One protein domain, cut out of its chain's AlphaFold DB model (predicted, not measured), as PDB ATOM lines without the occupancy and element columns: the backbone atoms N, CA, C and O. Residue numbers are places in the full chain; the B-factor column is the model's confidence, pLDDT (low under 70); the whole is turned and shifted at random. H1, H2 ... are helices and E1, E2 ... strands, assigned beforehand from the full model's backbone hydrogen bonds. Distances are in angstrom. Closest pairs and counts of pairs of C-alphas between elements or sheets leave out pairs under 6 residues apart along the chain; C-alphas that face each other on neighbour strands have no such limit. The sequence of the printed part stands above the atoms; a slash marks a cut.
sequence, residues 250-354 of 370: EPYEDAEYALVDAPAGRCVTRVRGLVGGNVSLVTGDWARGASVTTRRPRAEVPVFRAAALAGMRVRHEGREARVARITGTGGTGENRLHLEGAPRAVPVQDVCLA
ATOM      1  N   GLU A 250     -24.410  16.369  37.365       92.94
ATOM      2  CA  GLU A 250     -25.499  16.126  38.306       92.94
ATOM      3  C   GLU A 250     -25.934  14.646  38.252       92.94
ATOM      4  O   GLU A 250     -25.763  13.989  37.213       92.94
ATOM      5  N   PRO A 251     -26.439  14.087  39.367       92.88
ATOM      6  CA  PRO A 251     -26.929  12.717  39.403       92.88
ATOM      7  C   PRO A 251     -28.008  12.471  38.348       92.88
ATOM      8  O   PRO A 251     -28.950  13.248  38.209       92.88
ATOM      9  N   TYR A 252     -27.911  11.339  37.660       91.62
ATOM     10  CA  TYR A 252     -28.934  10.869  36.736       91.62
ATOM     11  C   TYR A 252     -30.189  10.475  37.517       91.62
ATOM     12  O   TYR A 252     -30.209   9.444  38.199       91.62
ATOM     13  N   GLU A 253     -31.229  11.308  37.445       91.06
ATOM     14  CA  GLU A 253     -32.504  11.087  38.138       91.06
ATOM     15  C   GLU A 253     -33.332   9.933  37.559       91.06
ATOM     16  O   GLU A 253     -34.197   9.377  38.240       91.06
ATOM     17  N   ASP A 254     -33.094   9.593  36.300       89.62
ATOM     18  CA  ASP A 254     -33.757   8.531  35.550       89.62
ATOM     19  C   ASP A 254     -33.172   7.140  35.839       89.62
ATOM     20  O   ASP A 254     -33.820   6.126  35.570       89.62
ATOM     21  N   ALA A 255     -31.978   7.068  36.434       91.81
ATOM     22  CA  ALA A 255     -31.371   5.806  36.828       91.81
ATOM     23  C   ALA A 255     -32.082   5.198  38.054       91.81
ATOM     24  O   ALA A 255     -31.983   5.699  39.179       91.81
ATOM     25  N   GLU A 256     -32.765   4.072  37.834       93.75
ATOM     26  CA  GLU A 256     -33.382   3.262  38.887       93.75
ATOM     27  C   GLU A 256     -32.390   2.226  39.451       93.75
ATOM     28  O   GLU A 256     -31.657   1.551  38.719       93.75
ATOM     29  N   TYR A 257     -32.408   2.071  40.771       94.81
ATOM     30  CA  TYR A 257     -31.627   1.102  41.534       94.81
ATOM     31  C   TYR A 257     -32.551   0.219  42.362       94.81
ATOM     32  O   TYR A 257     -33.665   0.616  42.688       94.81
ATOM     33  N   ALA A 258     -32.092  -0.973  42.715       95.06
ATOM     34  CA  ALA A 258     -32.804  -1.898  43.585       95.06
ATOM     35  C   ALA A 258     -31.858  -2.482  44.636       95.06
ATOM     36  O   ALA A 258     -30.639  -2.476  44.456       95.06
ATOM     37  N   LEU A 259     -32.424  -2.987  45.732       93.88
ATOM     38  CA  LEU A 259     -31.686  -3.792  46.701       93.88
ATOM     39  C   LEU A 259     -31.836  -5.270  46.358       93.88
ATOM     40  O   LEU A 259     -32.939  -5.733  46.068       93.88
ATOM     41  N   VAL A 260     -30.731  -6.004  46.419       91.19
ATOM     42  CA  VAL A 260     -30.703  -7.460  46.279       91.19
ATOM     43  C   VAL A 260     -29.998  -8.050  47.488       91.19
ATOM     44  O   VAL A 260     -28.931  -7.580  47.885       91.19
ATOM     45  N   ASP A 261     -30.594  -9.088  48.064       89.81
ATOM     46  CA  ASP A 261     -29.965  -9.861  49.126       89.81
ATOM     47  C   ASP A 261     -28.828 -10.706  48.538       89.81
ATOM     48  O   ASP A 261     -29.035 -11.554  47.667       89.81
ATOM     49  N   ALA A 262     -27.613 -10.450  49.009       86.94
ATOM     50  CA  ALA A 262     -26.398 -11.168  48.661       86.94
ATOM     51  C   ALA A 262     -25.749 -11.734  49.940       86.94
ATOM     52  O   ALA A 262     -26.094 -11.316  51.047       86.94
ATOM     53  N   PRO A 263     -24.754 -12.635  49.836       85.88
ATOM     54  CA  PRO A 263     -24.012 -13.112  51.010       85.88
ATOM     55  C   PRO A 263     -23.355 -11.980  51.818       85.88
ATOM     56  O   PRO A 263     -23.152 -12.104  53.020       85.88
ATOM     57  N   ALA A 264     -23.056 -10.852  51.164       83.44
ATOM     58  CA  ALA A 264     -22.557  -9.629  51.789       83.44
ATOM     59  C   ALA A 264     -23.677  -8.708  52.333       83.44
ATOM     60  O   ALA A 264     -23.435  -7.533  52.604       83.44
ATOM     61  N   GLY A 265     -24.904  -9.197  52.498       89.94
ATOM     62  CA  GLY A 265     -26.051  -8.405  52.944       89.94
ATOM     63  C   GLY A 265     -26.815  -7.759  51.787       89.94
ATOM     64  O   GLY A 265     -26.809  -8.256  50.661       89.94
ATOM     65  N   ARG A 266     -27.513  -6.653  52.062       93.31
ATOM     66  CA  ARG A 266     -28.372  -5.985  51.070       93.31
ATOM     67  C   ARG A 266     -27.549  -5.065  50.180       93.31
ATOM     68  O   ARG A 266     -27.158  -3.979  50.614       93.31
ATOM     69  N   CYS A 267     -27.300  -5.484  48.947       93.00
ATOM     70  CA  CYS A 267     -26.448  -4.763  48.008       93.00
ATOM     71  C   CYS A 267     -27.256  -4.005  46.959       93.00
ATOM     72  O   CYS A 267     -28.347  -4.421  46.566       93.00
ATOM     73  N   VAL A 268     -26.727  -2.861  46.531       94.06
ATOM     74  CA  VAL A 268     -27.368  -2.006  45.535       94.06
ATOM     75  C   VAL A 268     -27.042  -2.527  44.135       94.06
ATOM     76  O   VAL A 268     -25.892  -2.795  43.818       94.06
ATOM     77  N   THR A 269     -28.046  -2.643  43.271       93.00
ATOM     78  CA  THR A 269     -27.886  -2.997  41.852       93.00
ATOM     79  C   THR A 269     -28.579  -1.969  40.969       93.00
ATOM     80  O   THR A 269     -29.616  -1.418  41.341       93.00
ATOM     81  N   ARG A 270     -28.053  -1.737  39.764       91.94
ATOM     82  CA  ARG A 270     -28.715  -0.910  38.745       91.94
ATOM     83  C   ARG A 270     -29.796  -1.711  38.012       91.94
ATOM     84  O   ARG A 270     -29.586  -2.879  37.673       91.94
ATOM     85  N   VAL A 271     -30.934  -1.077  37.736       91.81
ATOM     86  CA  VAL A 271     -32.006  -1.620  36.889       91.81
ATOM     87  C   VAL A 271     -31.721  -1.226  35.435       91.81
ATOM     88  O   VAL A 271     -31.631  -0.042  35.124       91.81
ATOM     89  N   ARG A 272     -31.557  -2.197  34.522       88.31
ATOM     90  CA  ARG A 272     -31.243  -1.912  33.100       88.31
ATOM     91  C   ARG A 272     -32.462  -1.706  32.199       88.31
ATOM     92  O   ARG A 272     -32.304  -1.287  31.058       88.31
ATOM     93  N   GLY A 273     -33.660  -2.012  32.687       86.31
ATOM     94  CA  GLY A 273     -34.904  -1.849  31.939       86.31
ATOM     95  C   GLY A 273     -35.917  -2.952  32.220       86.31
ATOM     96  O   GLY A 273     -35.667  -3.864  33.017       86.31
ATOM     97  N   LEU A 274     -37.065  -2.849  31.549       85.25
ATOM     98  CA  LEU A 274     -38.182  -3.785  31.645       85.25
ATOM     99  C   LEU A 274     -38.239  -4.664  30.395       85.25
ATOM    100  O   LEU A 274     -38.391  -4.160  29.287       85.25
ATOM    101  N   VAL A 275     -38.153  -5.979  30.574       84.31
ATOM    102  CA  VAL A 275     -38.300  -6.963  29.494       84.31
ATOM    103  C   VAL A 275     -39.461  -7.883  29.850       84.31
ATOM    104  O   VAL A 275     -39.346  -8.720  30.744       84.31
ATOM    105  N   GLY A 276     -40.602  -7.700  29.179       85.94
ATOM    106  CA  GLY A 276     -41.810  -8.501  29.418       85.94
ATOM    107  C   GLY A 276     -42.347  -8.387  30.850       85.94
ATOM    108  O   GLY A 276     -42.670  -9.399  31.458       85.94
ATOM    109  N   GLY A 277     -42.358  -7.178  31.426       86.69
ATOM    110  CA  GLY A 277     -42.817  -6.932  32.805       86.69
ATOM    111  C   GLY A 277     -41.806  -7.280  33.909       86.69
ATOM    112  O   GLY A 277     -42.027  -6.934  35.071       86.69
ATOM    113  N   ASN A 278     -40.673  -7.895  33.557       86.31
ATOM    114  CA  ASN A 278     -39.587  -8.189  34.489       86.31
ATOM    115  C   ASN A 278     -38.504  -7.108  34.440       86.31
ATOM    116  O   ASN A 278     -38.108  -6.673  33.357       86.31
ATOM    117  N   VAL A 279     -37.988  -6.709  35.601       87.25
ATOM    118  CA  VAL A 279     -36.780  -5.888  35.714       87.25
ATOM    119  C   VAL A 279     -35.539  -6.748  35.522       87.25
ATOM    120  O   VAL A 279     -35.413  -7.825  36.107       87.25
ATOM    121  N   SER A 280     -34.623  -6.259  34.689       84.94
ATOM    122  CA  SER A 280     -33.295  -6.842  34.500       84.94
ATOM    123  C   SER A 280     -32.316  -6.215  35.494       84.94
ATOM    124  O   SER A 280     -32.006  -5.022  35.390       84.94
ATOM    125  N   LEU A 281     -31.864  -7.006  36.466       84.62
ATOM    126  CA  LEU A 281     -30.927  -6.603  37.514       84.62
ATOM    127  C   LEU A 281     -29.532  -7.112  37.164       84.62
ATOM    128  O   LEU A 281     -29.360  -8.299  36.885       84.62
ATOM    129  N   VAL A 282     -28.544  -6.222  37.183       78.62
ATOM    130  CA  VAL A 282     -27.143  -6.571  36.927       78.62
ATOM    131  C   VAL A 282     -26.406  -6.628  38.259       78.62
ATOM    132  O   VAL A 282     -25.880  -5.623  38.725       78.62
ATOM    133  N   THR A 283     -26.364  -7.810  38.870       71.81
ATOM    134  CA  THR A 283     -25.570  -8.038  40.080       71.81
ATOM    135  C   THR A 283     -24.161  -8.437  39.667       71.81
ATOM    136  O   THR A 283     -23.969  -9.493  39.057       71.81
ATOM    137  N   GLY A 284     -23.179  -7.584  39.943       60.25
ATOM    138  CA  GLY A 284     -21.775  -7.906  39.701       60.25
ATOM    139  C   GLY A 284     -21.159  -8.660  40.877       60.25
ATOM    140  O   GLY A 284     -21.263  -8.212  42.014       60.25
ATOM    141  N   ASP A 285     -20.465  -9.768  40.604       55.88
ATOM    142  CA  ASP A 285     -19.334 -10.199  41.436       55.88
ATOM    143  C   ASP A 285     -18.115  -9.393  40.959       55.88
ATOM    144  O   ASP A 285     -17.295  -9.851  40.155       55.88
ATOM    145  N   TRP A 286     -18.074  -8.113  41.346       50.12
ATOM    146  CA  TRP A 286     -17.141  -7.122  40.794       50.12
ATOM    147  C   TRP A 286     -15.676  -7.436  41.104       50.12
ATOM    148  O   TRP A 286     -14.799  -7.060  40.331       50.12
ATOM    149  N   ALA A 287     -15.407  -8.225  42.148       42.09
ATOM    150  CA  ALA A 287     -14.071  -8.743  42.432       42.09
ATOM    151  C   ALA A 287     -13.548  -9.695  41.334       42.09
ATOM    152  O   ALA A 287     -12.343  -9.922  41.245       42.09
ATOM    153  N   ARG A 288     -14.433 -10.266  40.498       45.97
ATOM    154  CA  ARG A 288     -14.093 -11.267  39.467       45.97
ATOM    155  C   ARG A 288     -14.610 -10.950  38.060       45.97
ATOM    156  O   ARG A 288     -14.415 -11.755  37.155       45.97
ATOM    157  N   GLY A 289     -15.256  -9.801  37.850       48.34
ATOM    158  CA  GLY A 289     -15.715  -9.365  36.524       48.34
ATOM    159  C   GLY A 289     -16.891 -10.165  35.941       48.34
ATOM    160  O   GLY A 289     -17.166 -10.055  34.748       48.34
ATOM    161  N   ALA A 290     -17.602 -10.956  36.751       55.81
ATOM    162  CA  ALA A 290     -18.784 -11.692  36.307       55.81
ATOM    163  C   ALA A 290     -20.058 -10.911  36.667       55.81
ATOM    164  O   ALA A 290     -20.397 -10.761  37.841       55.81
ATOM    165  N   SER A 291     -20.784 -10.419  35.662       72.06
ATOM    166  CA  SER A 291     -22.114  -9.833  35.860       72.06
ATOM    167  C   SER A 291     -23.188 -10.899  35.661       72.06
ATOM    168  O   SER A 291     -23.350 -11.409  34.549       72.06
ATOM    169  N   VAL A 292     -23.955 -11.210  36.703       74.75
ATOM    170  CA  VAL A 292     -25.131 -12.080  36.584       74.75
ATOM    171  C   VAL A 292     -26.347 -11.198  36.335       74.75
ATOM    172  O   VAL A 292     -26.645 -10.294  37.113       74.75
ATOM    173  N   THR A 293     -27.045 -11.450  35.228       80.75
ATOM    174  CA  THR A 293     -28.310 -10.770  34.936       80.75
ATOM    175  C   THR A 293     -29.455 -11.607  35.487       80.75
ATOM    176  O   THR A 293     -29.724 -12.690  34.972       80.75
ATOM    177  N   THR A 294     -30.138 -11.115  36.519       85.50
ATOM    178  CA  THR A 294     -31.342 -11.766  37.056       85.50
ATOM    179  C   THR A 294     -32.592 -11.013  36.612       85.50
ATOM    180  O   THR A 294     -32.599  -9.787  36.520       85.50
ATOM    181  N   ARG A 295     -33.654 -11.757  36.283       87.81
ATOM    182  CA  ARG A 295     -34.961 -11.194  35.924       87.81
ATOM    183  C   ARG A 295     -35.931 -11.440  37.067       87.81
ATOM    184  O   ARG A 295     -36.071 -12.583  37.493       87.81
ATOM    185  N   ARG A 296     -36.596 -10.388  37.539       88.50
ATOM    186  CA  ARG A 296     -37.660 -10.485  38.551       88.50
ATOM    187  C   ARG A 296     -38.869  -9.635  38.160       88.50
ATOM    188  O   ARG A 296     -38.669  -8.619  37.493       88.50
ATOM    189  N   PRO A 297     -40.097  -9.995  38.562       90.25
ATOM    190  CA  PRO A 297     -41.270  -9.154  38.338       90.25
ATOM    191  C   PRO A 297     -41.073  -7.761  38.949       90.25
ATOM    192  O   PRO A 297     -40.653  -7.647  40.100       90.25
ATOM    193  N   ARG A 298     -41.387  -6.680  38.213       86.75
ATOM    194  CA  ARG A 298     -41.200  -5.296  38.716       86.75
ATOM    195  C   ARG A 298     -41.924  -5.053  40.046       86.75
ATOM    196  O   ARG A 298     -41.418  -4.310  40.876       86.75
ATOM    197  N   ALA A 299     -43.081  -5.681  40.248       87.62
ATOM    198  CA  ALA A 299     -43.882  -5.536  41.463       87.62
ATOM    199  C   ALA A 299     -43.176  -6.048  42.734       87.62
ATOM    200  O   ALA A 299     -43.499  -5.597  43.827       87.62
ATOM    201  N   GLU A 300     -42.210  -6.958  42.597       90.06
ATOM    202  CA  GLU A 300     -41.502  -7.585  43.722       90.06
ATOM    203  C   GLU A 300     -40.189  -6.882  44.075       90.06
ATOM    204  O   GLU A 300     -39.564  -7.200  45.086       90.06
ATOM    205  N   VAL A 301     -39.738  -5.944  43.240       88.88
ATOM    206  CA  VAL A 301     -38.428  -5.312  43.389       88.88
ATOM    207  C   VAL A 301     -38.622  -3.839  43.742       88.88
ATOM    208  O   VAL A 301     -38.916  -3.039  42.850       88.88
ATOM    209  N   PRO A 302     -38.459  -3.447  45.021       91.06
ATOM    210  CA  PRO A 302     -38.528  -2.046  45.403       91.06
ATOM    211  C   PRO A 302     -37.383  -1.290  44.728       91.06
ATOM    212  O   PRO A 302     -36.204  -1.527  45.003       91.06
ATOM    213  N   VAL A 303     -37.752  -0.391  43.818       92.62
ATOM    214  CA  VAL A 303     -36.812   0.487  43.122       92.62
ATOM    215  C   VAL A 303     -36.673   1.819  43.854       92.62
ATOM    216  O   VAL A 303     -37.624   2.291  44.474       92.62
ATOM    217  N   PHE A 304     -35.495   2.431  43.775       94.88
ATOM    218  CA  PHE A 304     -35.173   3.747  44.323       94.88
ATOM    219  C   PHE A 304     -34.205   4.508  43.408       94.88
ATOM    220  O   PHE A 304     -33.582   3.932  42.519       94.88
ATOM    221  N   ARG A 305     -34.095   5.825  43.605       95.00
ATOM    222  CA  ARG A 305     -33.139   6.686  42.883       95.00
ATOM    223  C   ARG A 305     -31.866   6.862  43.698       95.00
ATOM    224  O   ARG A 305     -31.932   6.879  44.925       95.00
ATOM    225  N   ALA A 306     -30.732   7.089  43.034       94.94
ATOM    226  CA  ALA A 306     -29.443   7.254  43.712       94.94
ATOM    227  C   ALA A 306     -29.481   8.314  44.828       94.94
ATOM    228  O   ALA A 306     -28.937   8.071  45.897       94.94
ATOM    229  N   ALA A 307     -30.190   9.432  44.624       94.50
ATOM    230  CA  ALA A 307     -30.348  10.505  45.614       94.50
ATOM    231  C   ALA A 307     -30.832  10.025  46.998       94.50
ATOM    232  O   ALA A 307     -30.461  10.616  48.008       94.50
ATOM    233  N   ALA A 308     -31.596   8.927  47.064       95.75
ATOM    234  CA  ALA A 308     -32.062   8.349  48.324       95.75
ATOM    235  C   ALA A 308     -30.925   7.782  49.195       95.75
ATOM    236  O   ALA A 308     -31.138   7.551  50.380       95.75
ATOM    237  N   LEU A 309     -29.731   7.570  48.628       96.19
ATOM    238  CA  LEU A 309     -28.545   7.102  49.349       96.19
ATOM    239  C   LEU A 309     -27.760   8.229  50.032       96.19
ATOM    240  O   LEU A 309     -26.851   7.938  50.808       96.19
ATOM    241  N   ALA A 310     -28.063   9.501  49.758       95.94
ATOM    242  CA  ALA A 310     -27.322  10.620  50.331       95.94
ATOM    243  C   ALA A 310     -27.401  10.607  51.870       95.94
ATOM    244  O   ALA A 310     -28.479  10.511  52.456       95.94
ATOM    245  N   GLY A 311     -26.246  10.672  52.536       95.81
ATOM    246  CA  GLY A 311     -26.140  10.612  53.993       95.81
ATOM    247  C   GLY A 311     -26.334   9.224  54.615       95.81
ATOM    248  O   GLY A 311     -26.209   9.106  55.838       95.81
ATOM    249  N   MET A 312     -26.613   8.178  53.826       97.19
ATOM    250  CA  MET A 312     -26.737   6.807  54.329       97.19
ATOM    251  C   MET A 312     -25.369   6.191  54.652       97.19
ATOM    252  O   MET A 312     -24.349   6.569  54.074       97.19
ATOM    253  N   ARG A 313     -25.355   5.214  55.568       97.31
ATOM    254  CA  ARG A 313     -24.183   4.368  55.834       97.31
ATOM    255  C   ARG A 313     -24.178   3.187  54.874       97.31
ATOM    256  O   ARG A 313     -25.141   2.420  54.819       97.31
ATOM    257  N   VAL A 314     -23.090   3.053  54.136       96.56
ATOM    258  CA  VAL A 314     -22.881   1.992  53.155       96.56
ATOM    259  C   VAL A 314     -21.558   1.295  53.426       96.56
ATOM    260  O   VAL A 314     -20.667   1.845  54.071       96.56
ATOM    261  N   ARG A 315     -21.429   0.074  52.924       94.62
ATOM    262  CA  ARG A 315     -20.243  -0.759  53.007       94.62
ATOM    263  C   ARG A 315     -19.685  -0.991  51.609       94.62
ATOM    264  O   ARG A 315     -20.412  -1.439  50.723       94.62
ATOM    265  N   HIS A 316     -18.401  -0.712  51.434       92.44
ATOM    266  CA  HIS A 316     -17.655  -0.936  50.198       92.44
ATOM    267  C   HIS A 316     -16.318  -1.594  50.543       92.44
ATOM    268  O   HIS A 316     -15.632  -1.139  51.457       92.44
ATOM    269  N   GLU A 317     -15.981  -2.704  49.877       89.69
ATOM    270  CA  GLU A 317     -14.760  -3.489  50.155       89.69
ATOM    271  C   GLU A 317     -14.565  -3.817  51.654       89.69
ATOM    272  O   GLU A 317     -13.463  -3.795  52.197       89.69
ATOM    273  N   GLY A 318     -15.670  -4.084  52.358       89.69
ATOM    274  CA  GLY A 318     -15.666  -4.407  53.787       89.69
ATOM    275  C   GLY A 318     -15.524  -3.212  54.738       89.69
ATOM    276  O   GLY A 318     -15.614  -3.413  55.945       89.69
ATOM    277  N   ARG A 319     -15.362  -1.980  54.238       93.81
ATOM    278  CA  ARG A 319     -15.312  -0.758  55.057       93.81
ATOM    279  C   ARG A 319     -16.653  -0.043  55.048       93.81
ATOM    280  O   ARG A 319     -17.240   0.151  53.985       93.81
ATOM    281  N   GLU A 320     -17.122   0.361  56.223       95.94
ATOM    282  CA  GLU A 320     -18.298   1.218  56.349       95.94
ATOM    283  C   GLU A 320     -17.914   2.687  56.199       95.94
ATOM    284  O   GLU A 320     -16.926   3.147  56.771       95.94
ATOM    285  N   ALA A 321     -18.710   3.431  55.440       96.56
ATOM    286  CA  ALA A 321     -18.568   4.868  55.283       96.56
ATOM    287  C   ALA A 321     -19.932   5.511  55.022       96.56
ATOM    288  O   ALA A 321     -20.893   4.858  54.605       96.56
ATOM    289  N   ARG A 322     -20.026   6.815  55.269       97.44
ATOM    290  CA  ARG A 322     -21.233   7.586  54.980       97.44
ATOM    291  C   ARG A 322     -21.154   8.181  53.578       97.44
ATOM    292  O   ARG A 322     -20.097   8.639  53.154       97.44
ATOM    293  N   VAL A 323     -22.270   8.184  52.860       97.25
ATOM    294  CA  VAL A 323     -22.366   8.827  51.545       97.25
ATOM    295  C   VAL A 323     -22.400  10.345  51.729       97.25
ATOM    296  O   VAL A 323     -23.407  10.885  52.184       97.25
ATOM    297  N   ALA A 324     -21.321  11.031  51.356       96.56
ATOM    298  CA  ALA A 324     -21.197  12.483  51.458       96.56
ATOM    299  C   ALA A 324     -21.939  13.204  50.323       96.56
ATOM    300  O   ALA A 324     -22.718  14.124  50.559       96.56
ATOM    301  N   ARG A 325     -21.701  12.781  49.076       96.62
ATOM    302  CA  ARG A 325     -22.345  13.340  47.876       96.62
ATOM    303  C   ARG A 325     -22.482  12.286  46.783       96.62
ATOM    304  O   ARG A 325     -21.803  11.261  46.809       96.62
ATOM    305  N   ILE A 326     -23.344  12.559  45.812       96.81
ATOM    306  CA  ILE A 326     -23.610  11.684  44.668       96.81
ATOM    307  C   ILE A 326     -23.410  12.506  43.399       96.81
ATOM    308  O   ILE A 326     -23.831  13.658  43.353       96.81
ATOM    309  N   THR A 327     -22.760  11.931  42.393       96.00
ATOM    310  CA  THR A 327     -22.481  12.584  41.103       96.00
ATOM    311  C   THR A 327     -22.754  11.620  39.954       96.00
ATOM    312  O   THR A 327     -22.564  10.416  40.117       96.00
ATOM    313  N   GLY A 328     -23.159  12.127  38.793       92.12
ATOM    314  CA  GLY A 328     -23.229  11.352  37.554       92.12
ATOM    315  C   GLY A 328     -21.887  11.316  36.807       92.12
ATOM    316  O   GLY A 328     -21.018  12.161  37.035       92.12
ATOM    317  N   THR A 329     -21.706  10.333  35.922       85.88
ATOM    318  CA  THR A 329     -20.615  10.259  34.936       85.88
ATOM    319  C   THR A 329     -21.120  10.528  33.520       85.88
ATOM    320  O   THR A 329     -21.883   9.733  32.965       85.88
ATOM    321  N   GLY A 330     -20.621  11.602  32.895       76.44
ATOM    322  CA  GLY A 330     -21.101  12.095  31.596       76.44
ATOM    323  C   GLY A 330     -21.140  11.071  30.451       76.44
ATOM    324  O   GLY A 330     -21.984  11.189  29.563       76.44
ATOM    325  N   GLY A 331     -20.256  10.066  30.449       72.62
ATOM    326  CA  GLY A 331     -20.156   9.088  29.357       72.62
ATOM    327  C   GLY A 331     -20.876   7.748  29.566       72.62
ATOM    328  O   GLY A 331     -21.247   7.118  28.577       72.62
ATOM    329  N   THR A 332     -21.105   7.298  30.808       79.00
ATOM    330  CA  THR A 332     -21.715   5.974  31.085       79.00
ATOM    331  C   THR A 332     -23.148   6.051  31.607       79.00
ATOM    332  O   THR A 332     -23.834   5.024  31.700       79.00
ATOM    333  N   GLY A 333     -23.628   7.253  31.947       83.81
ATOM    334  CA  GLY A 333     -24.949   7.414  32.546       83.81
ATOM    335  C   GLY A 333     -25.048   6.729  33.911       83.81
ATOM    336  O   GLY A 333     -26.101   6.189  34.245       83.81
ATOM    337  N   GLU A 334     -23.941   6.619  34.649       88.94
ATOM    338  CA  GLU A 334     -23.881   5.969  35.960       88.94
ATOM    339  C   GLU A 334     -23.770   7.011  37.068       88.94
ATOM    340  O   GLU A 334     -23.153   8.060  36.902       88.94
ATOM    341  N   ASN A 335     -24.348   6.711  38.228       94.50
ATOM    342  CA  ASN A 335     -24.126   7.501  39.432       94.50
ATOM    343  C   ASN A 335     -22.973   6.906  40.251       94.50
ATOM    344  O   ASN A 335     -22.847   5.683  40.381       94.50
ATOM    345  N   ARG A 336     -22.164   7.782  40.850       94.69
ATOM    346  CA  ARG A 336     -21.089   7.461  41.793       94.69
ATOM    347  C   ARG A 336     -21.343   8.129  43.141       94.69
ATOM    348  O   ARG A 336     -21.855   9.244  43.213       94.69
ATOM    349  N   LEU A 337     -20.958   7.440  44.205       96.06
ATOM    350  CA  LEU A 337     -21.025   7.864  45.593       96.06
ATOM    351  C   LEU A 337     -19.646   8.347  46.034       96.06
ATOM    352  O   LEU A 337     -18.664   7.614  45.948       96.06
ATOM    353  N   HIS A 338     -19.567   9.560  46.561       96.12
ATOM    354  CA  HIS A 338     -18.393  10.036  47.284       96.12
ATOM    355  C   HIS A 338     -18.592   9.684  48.751       96.12
ATOM    356  O   HIS A 338     -19.512  10.199  49.389       96.12
ATOM    357  N   LEU A 339     -17.774   8.773  49.263       96.56
ATOM    358  CA  LEU A 339     -17.854   8.322  50.647       96.56
ATOM    359  C   LEU A 339     -16.964   9.199  51.538       96.56
ATOM    360  O   LEU A 339     -15.864   9.578  51.135       96.56
ATOM    361  N   GLU A 340     -17.421   9.519  52.747       96.69
ATOM    362  CA  GLU A 340     -16.625  10.263  53.729       96.69
ATOM    363  C   GLU A 340     -15.305   9.528  54.013       96.69
ATOM    364  O   GLU A 340     -15.292   8.338  54.329       96.69
ATOM    365  N   GLY A 341     -14.179  10.231  53.862       92.06
ATOM    366  CA  GLY A 341     -12.840   9.669  54.065       92.06
ATOM    367  C   GLY A 341     -12.321   8.780  52.927       92.06
ATOM    368  O   GLY A 341     -11.165   8.357  52.980       92.06
ATOM    369  N   ALA A 342     -13.114   8.520  51.882       92.00
ATOM    370  CA  ALA A 342     -12.634   7.814  50.699       92.00
ATOM    371  C   ALA A 342     -12.001   8.798  49.698       92.00
ATOM    372  O   ALA A 342     -12.597   9.827  49.379       92.00
ATOM    373  N   PRO A 343     -10.824   8.482  49.131       87.88
ATOM    374  CA  PRO A 343     -10.165   9.351  48.155       87.88
ATOM    375  C   PRO A 343     -10.831   9.328  46.769       87.88
ATOM    376  O   PRO A 343     -10.423  10.082  45.889       87.88
ATOM    377  N   ARG A 344     -11.798   8.429  46.529       87.12
ATOM    378  CA  ARG A 344     -12.416   8.208  45.214       87.12
ATOM    379  C   ARG A 344     -13.914   7.958  45.320       87.12
ATOM    380  O   ARG A 344     -14.385   7.356  46.282       87.12
ATOM    381  N   ALA A 345     -14.630   8.368  44.278       92.25
ATOM    382  CA  ALA A 345     -16.040   8.063  44.111       92.25
ATOM    383  C   ALA A 345     -16.240   6.605  43.669       92.25
ATOM    384  O   ALA A 345     -15.648   6.155  42.681       92.25
ATOM    385  N   VAL A 346     -17.114   5.884  44.359       92.12
ATOM    386  CA  VAL A 346     -17.430   4.476  44.087       92.12
ATOM    387  C   VAL A 346     -18.729   4.375  43.285       92.12
ATOM    388  O   VAL A 346     -19.643   5.157  43.533       92.12
ATOM    389  N   PRO A 347     -18.864   3.475  42.302       92.44
ATOM    390  CA  PRO A 347     -20.140   3.269  41.617       92.44
ATOM    391  C   PRO A 347     -21.262   2.919  42.606       92.44
ATOM    392  O   PRO A 347     -21.051   2.162  43.551       92.44
ATOM    393  N   VAL A 348     -22.478   3.436  42.387       94.12
ATOM    394  CA  VAL A 348     -23.632   3.155  43.272       94.12
ATOM    395  C   VAL A 348     -23.921   1.653  43.394       94.12
ATOM    396  O   VAL A 348     -24.374   1.198  44.434       94.12
ATOM    397  N   GLN A 349     -23.652   0.877  42.346       90.75
ATOM    398  CA  GLN A 349     -23.885  -0.571  42.307       90.75
ATOM    399  C   GLN A 349     -22.797  -1.419  42.996       90.75
ATOM    400  O   GLN A 349     -22.916  -2.641  43.037       90.75
ATOM    401  N   ASP A 350     -21.754  -0.782  43.542       89.50
ATOM    402  CA  ASP A 350     -20.625  -1.462  44.196       89.50
ATOM    403  C   ASP A 350     -20.696  -1.358  45.727       89.50
ATOM    404  O   ASP A 350     -19.727  -1.658  46.431       89.50
ATOM    405  N   VAL A 351     -21.828  -0.899  46.268       93.88
ATOM    406  CA  VAL A 351     -22.019  -0.742  47.710       93.88
ATOM    407  C   VAL A 351     -23.157  -1.609  48.232       93.88
ATOM    408  O   VAL A 351     -24.168  -1.837  47.565       93.88
ATOM    409  N   CYS A 352     -23.003  -2.058  49.472       94.44
ATOM    410  CA  CYS A 352     -24.076  -2.672  50.242       94.44
ATOM    411  C   CYS A 352     -24.485  -1.748  51.383       94.44
ATOM    412  O   CYS A 352     -23.715  -0.893  51.809       94.44
ATOM    413  N   LEU A 353     -25.712  -1.870  51.872       95.94
ATOM    414  CA  LEU A 353     -26.135  -1.112  53.042       95.94
ATOM    415  C   LEU A 353     -25.403  -1.637  54.282       95.94
ATOM    416  O   LEU A 353     -25.210  -2.845  54.413       95.94
ATOM    417  N   ALA A 354     -24.981  -0.728  55.165       94.00
ATOM    418  CA  ALA A 354     -24.420  -1.111  56.460       94.00
ATOM    419  C   ALA A 354     -25.479  -1.826  57.315       94.00
ATOM    420  O   ALA A 354     -26.686  -1.619  57.128       94.00
TER     421      ALA A 354
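Overview. This is residues 250 to 354 of the 370 residues of an uncharacterized protein of Myxococcales bacterium (UniProt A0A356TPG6). Two strongly twisted antiparallel sheets form two lobes side by side: one of five strands, E1 to E5, and one of four, E6 to E9, curled like part of a barrel. The short helix H1 lies at the seam between them, and after E9 the chain folds back so that residues 352 to 353 pair with E6. The printed part has 105 residues, with nine named strands and one named helix in the order E1 E2 E3 E4 E5 H1 E6 E7 E8 E9; the class is mostly strand. The sheet orders are E4 E3 E2 E1 E5 and E6 E7 E8 E9. The whole is compact, with a radius of gyration of the C-alphas of 13.2 A, and spans 42 by 31 by 23 A.

Arrangement. E1, residues 256 to 262, and E2, residues 265 to 275, form a hairpin, with N 260 and O 267 2.9 A apart. E2 bends by 70 degrees at residue 272; its pairing is staggered, with E1 over residues 265 to 270 and with E3, residues 278 to 285, over 270 to 275, where N 272 and O 280 are 3.0 A apart. E3 and E4, residues 290 to 297, form a hairpin at 155 degrees, with N 281 and O 294 2.9 A apart. E5, residues 303 to 305, is the other edge strand; N 257 of E1 and O 304 are 2.8 A apart. These strands E1 to E4 make a meander, each strand the antiparallel neighbour of the one before. H1, residues 306 to 309, too short for an O i to N i+4 pair, only grazes this sheet. It is also on the second sheet, which begins with E6, residues 313 to 316, and E7, residues 319 to 329, a hairpin with N 314 and O 321 2.9 A apart. E7 bends by 82 degrees at residue 322 and forms a hairpin with E8, residues 334 to 339, where N 336 and O 327 are 2.8 A apart. E9, residues 345 to 347, follows, with N 346 and O 337 2.8 A apart; E6 to E9 are the second meander. H1 has a height of 7.9 A over this sheet and is only just over E8, on which 3 of its 4 C-alphas fall; the closest C-alphas of H1 and E7, those of Leu 309 and Val 323, are 6.8 A apart. E2 and E6 are near each other, with 7 pairs of C-alphas within 10 A, while E4 and E8, for instance, are apart.

Along the chain. E1 begins with C-alpha 256 at (-33.382, 3.262, 38.887) and is 18.8 A long from first to last C-alpha. E2 measures 26.5 A, E3 21.5 A, E4 22.7 A, E7 23.5 A and E8 16.0 A. H1 begins with C-alpha 306 at (-29.443, 7.254, 43.712), and E9 ends with C-alpha 347 at (-20.140, 3.269, 41.617).

Size, cuts and confidence. The C-alphas farthest apart, those of Gly 276 and Gly 341, are 42.2 A apart. The printed part has no cut, and the links between the named elements are tight. The mean pLDDT of the printed part is 87.9; residues 284 to 290 are under 70.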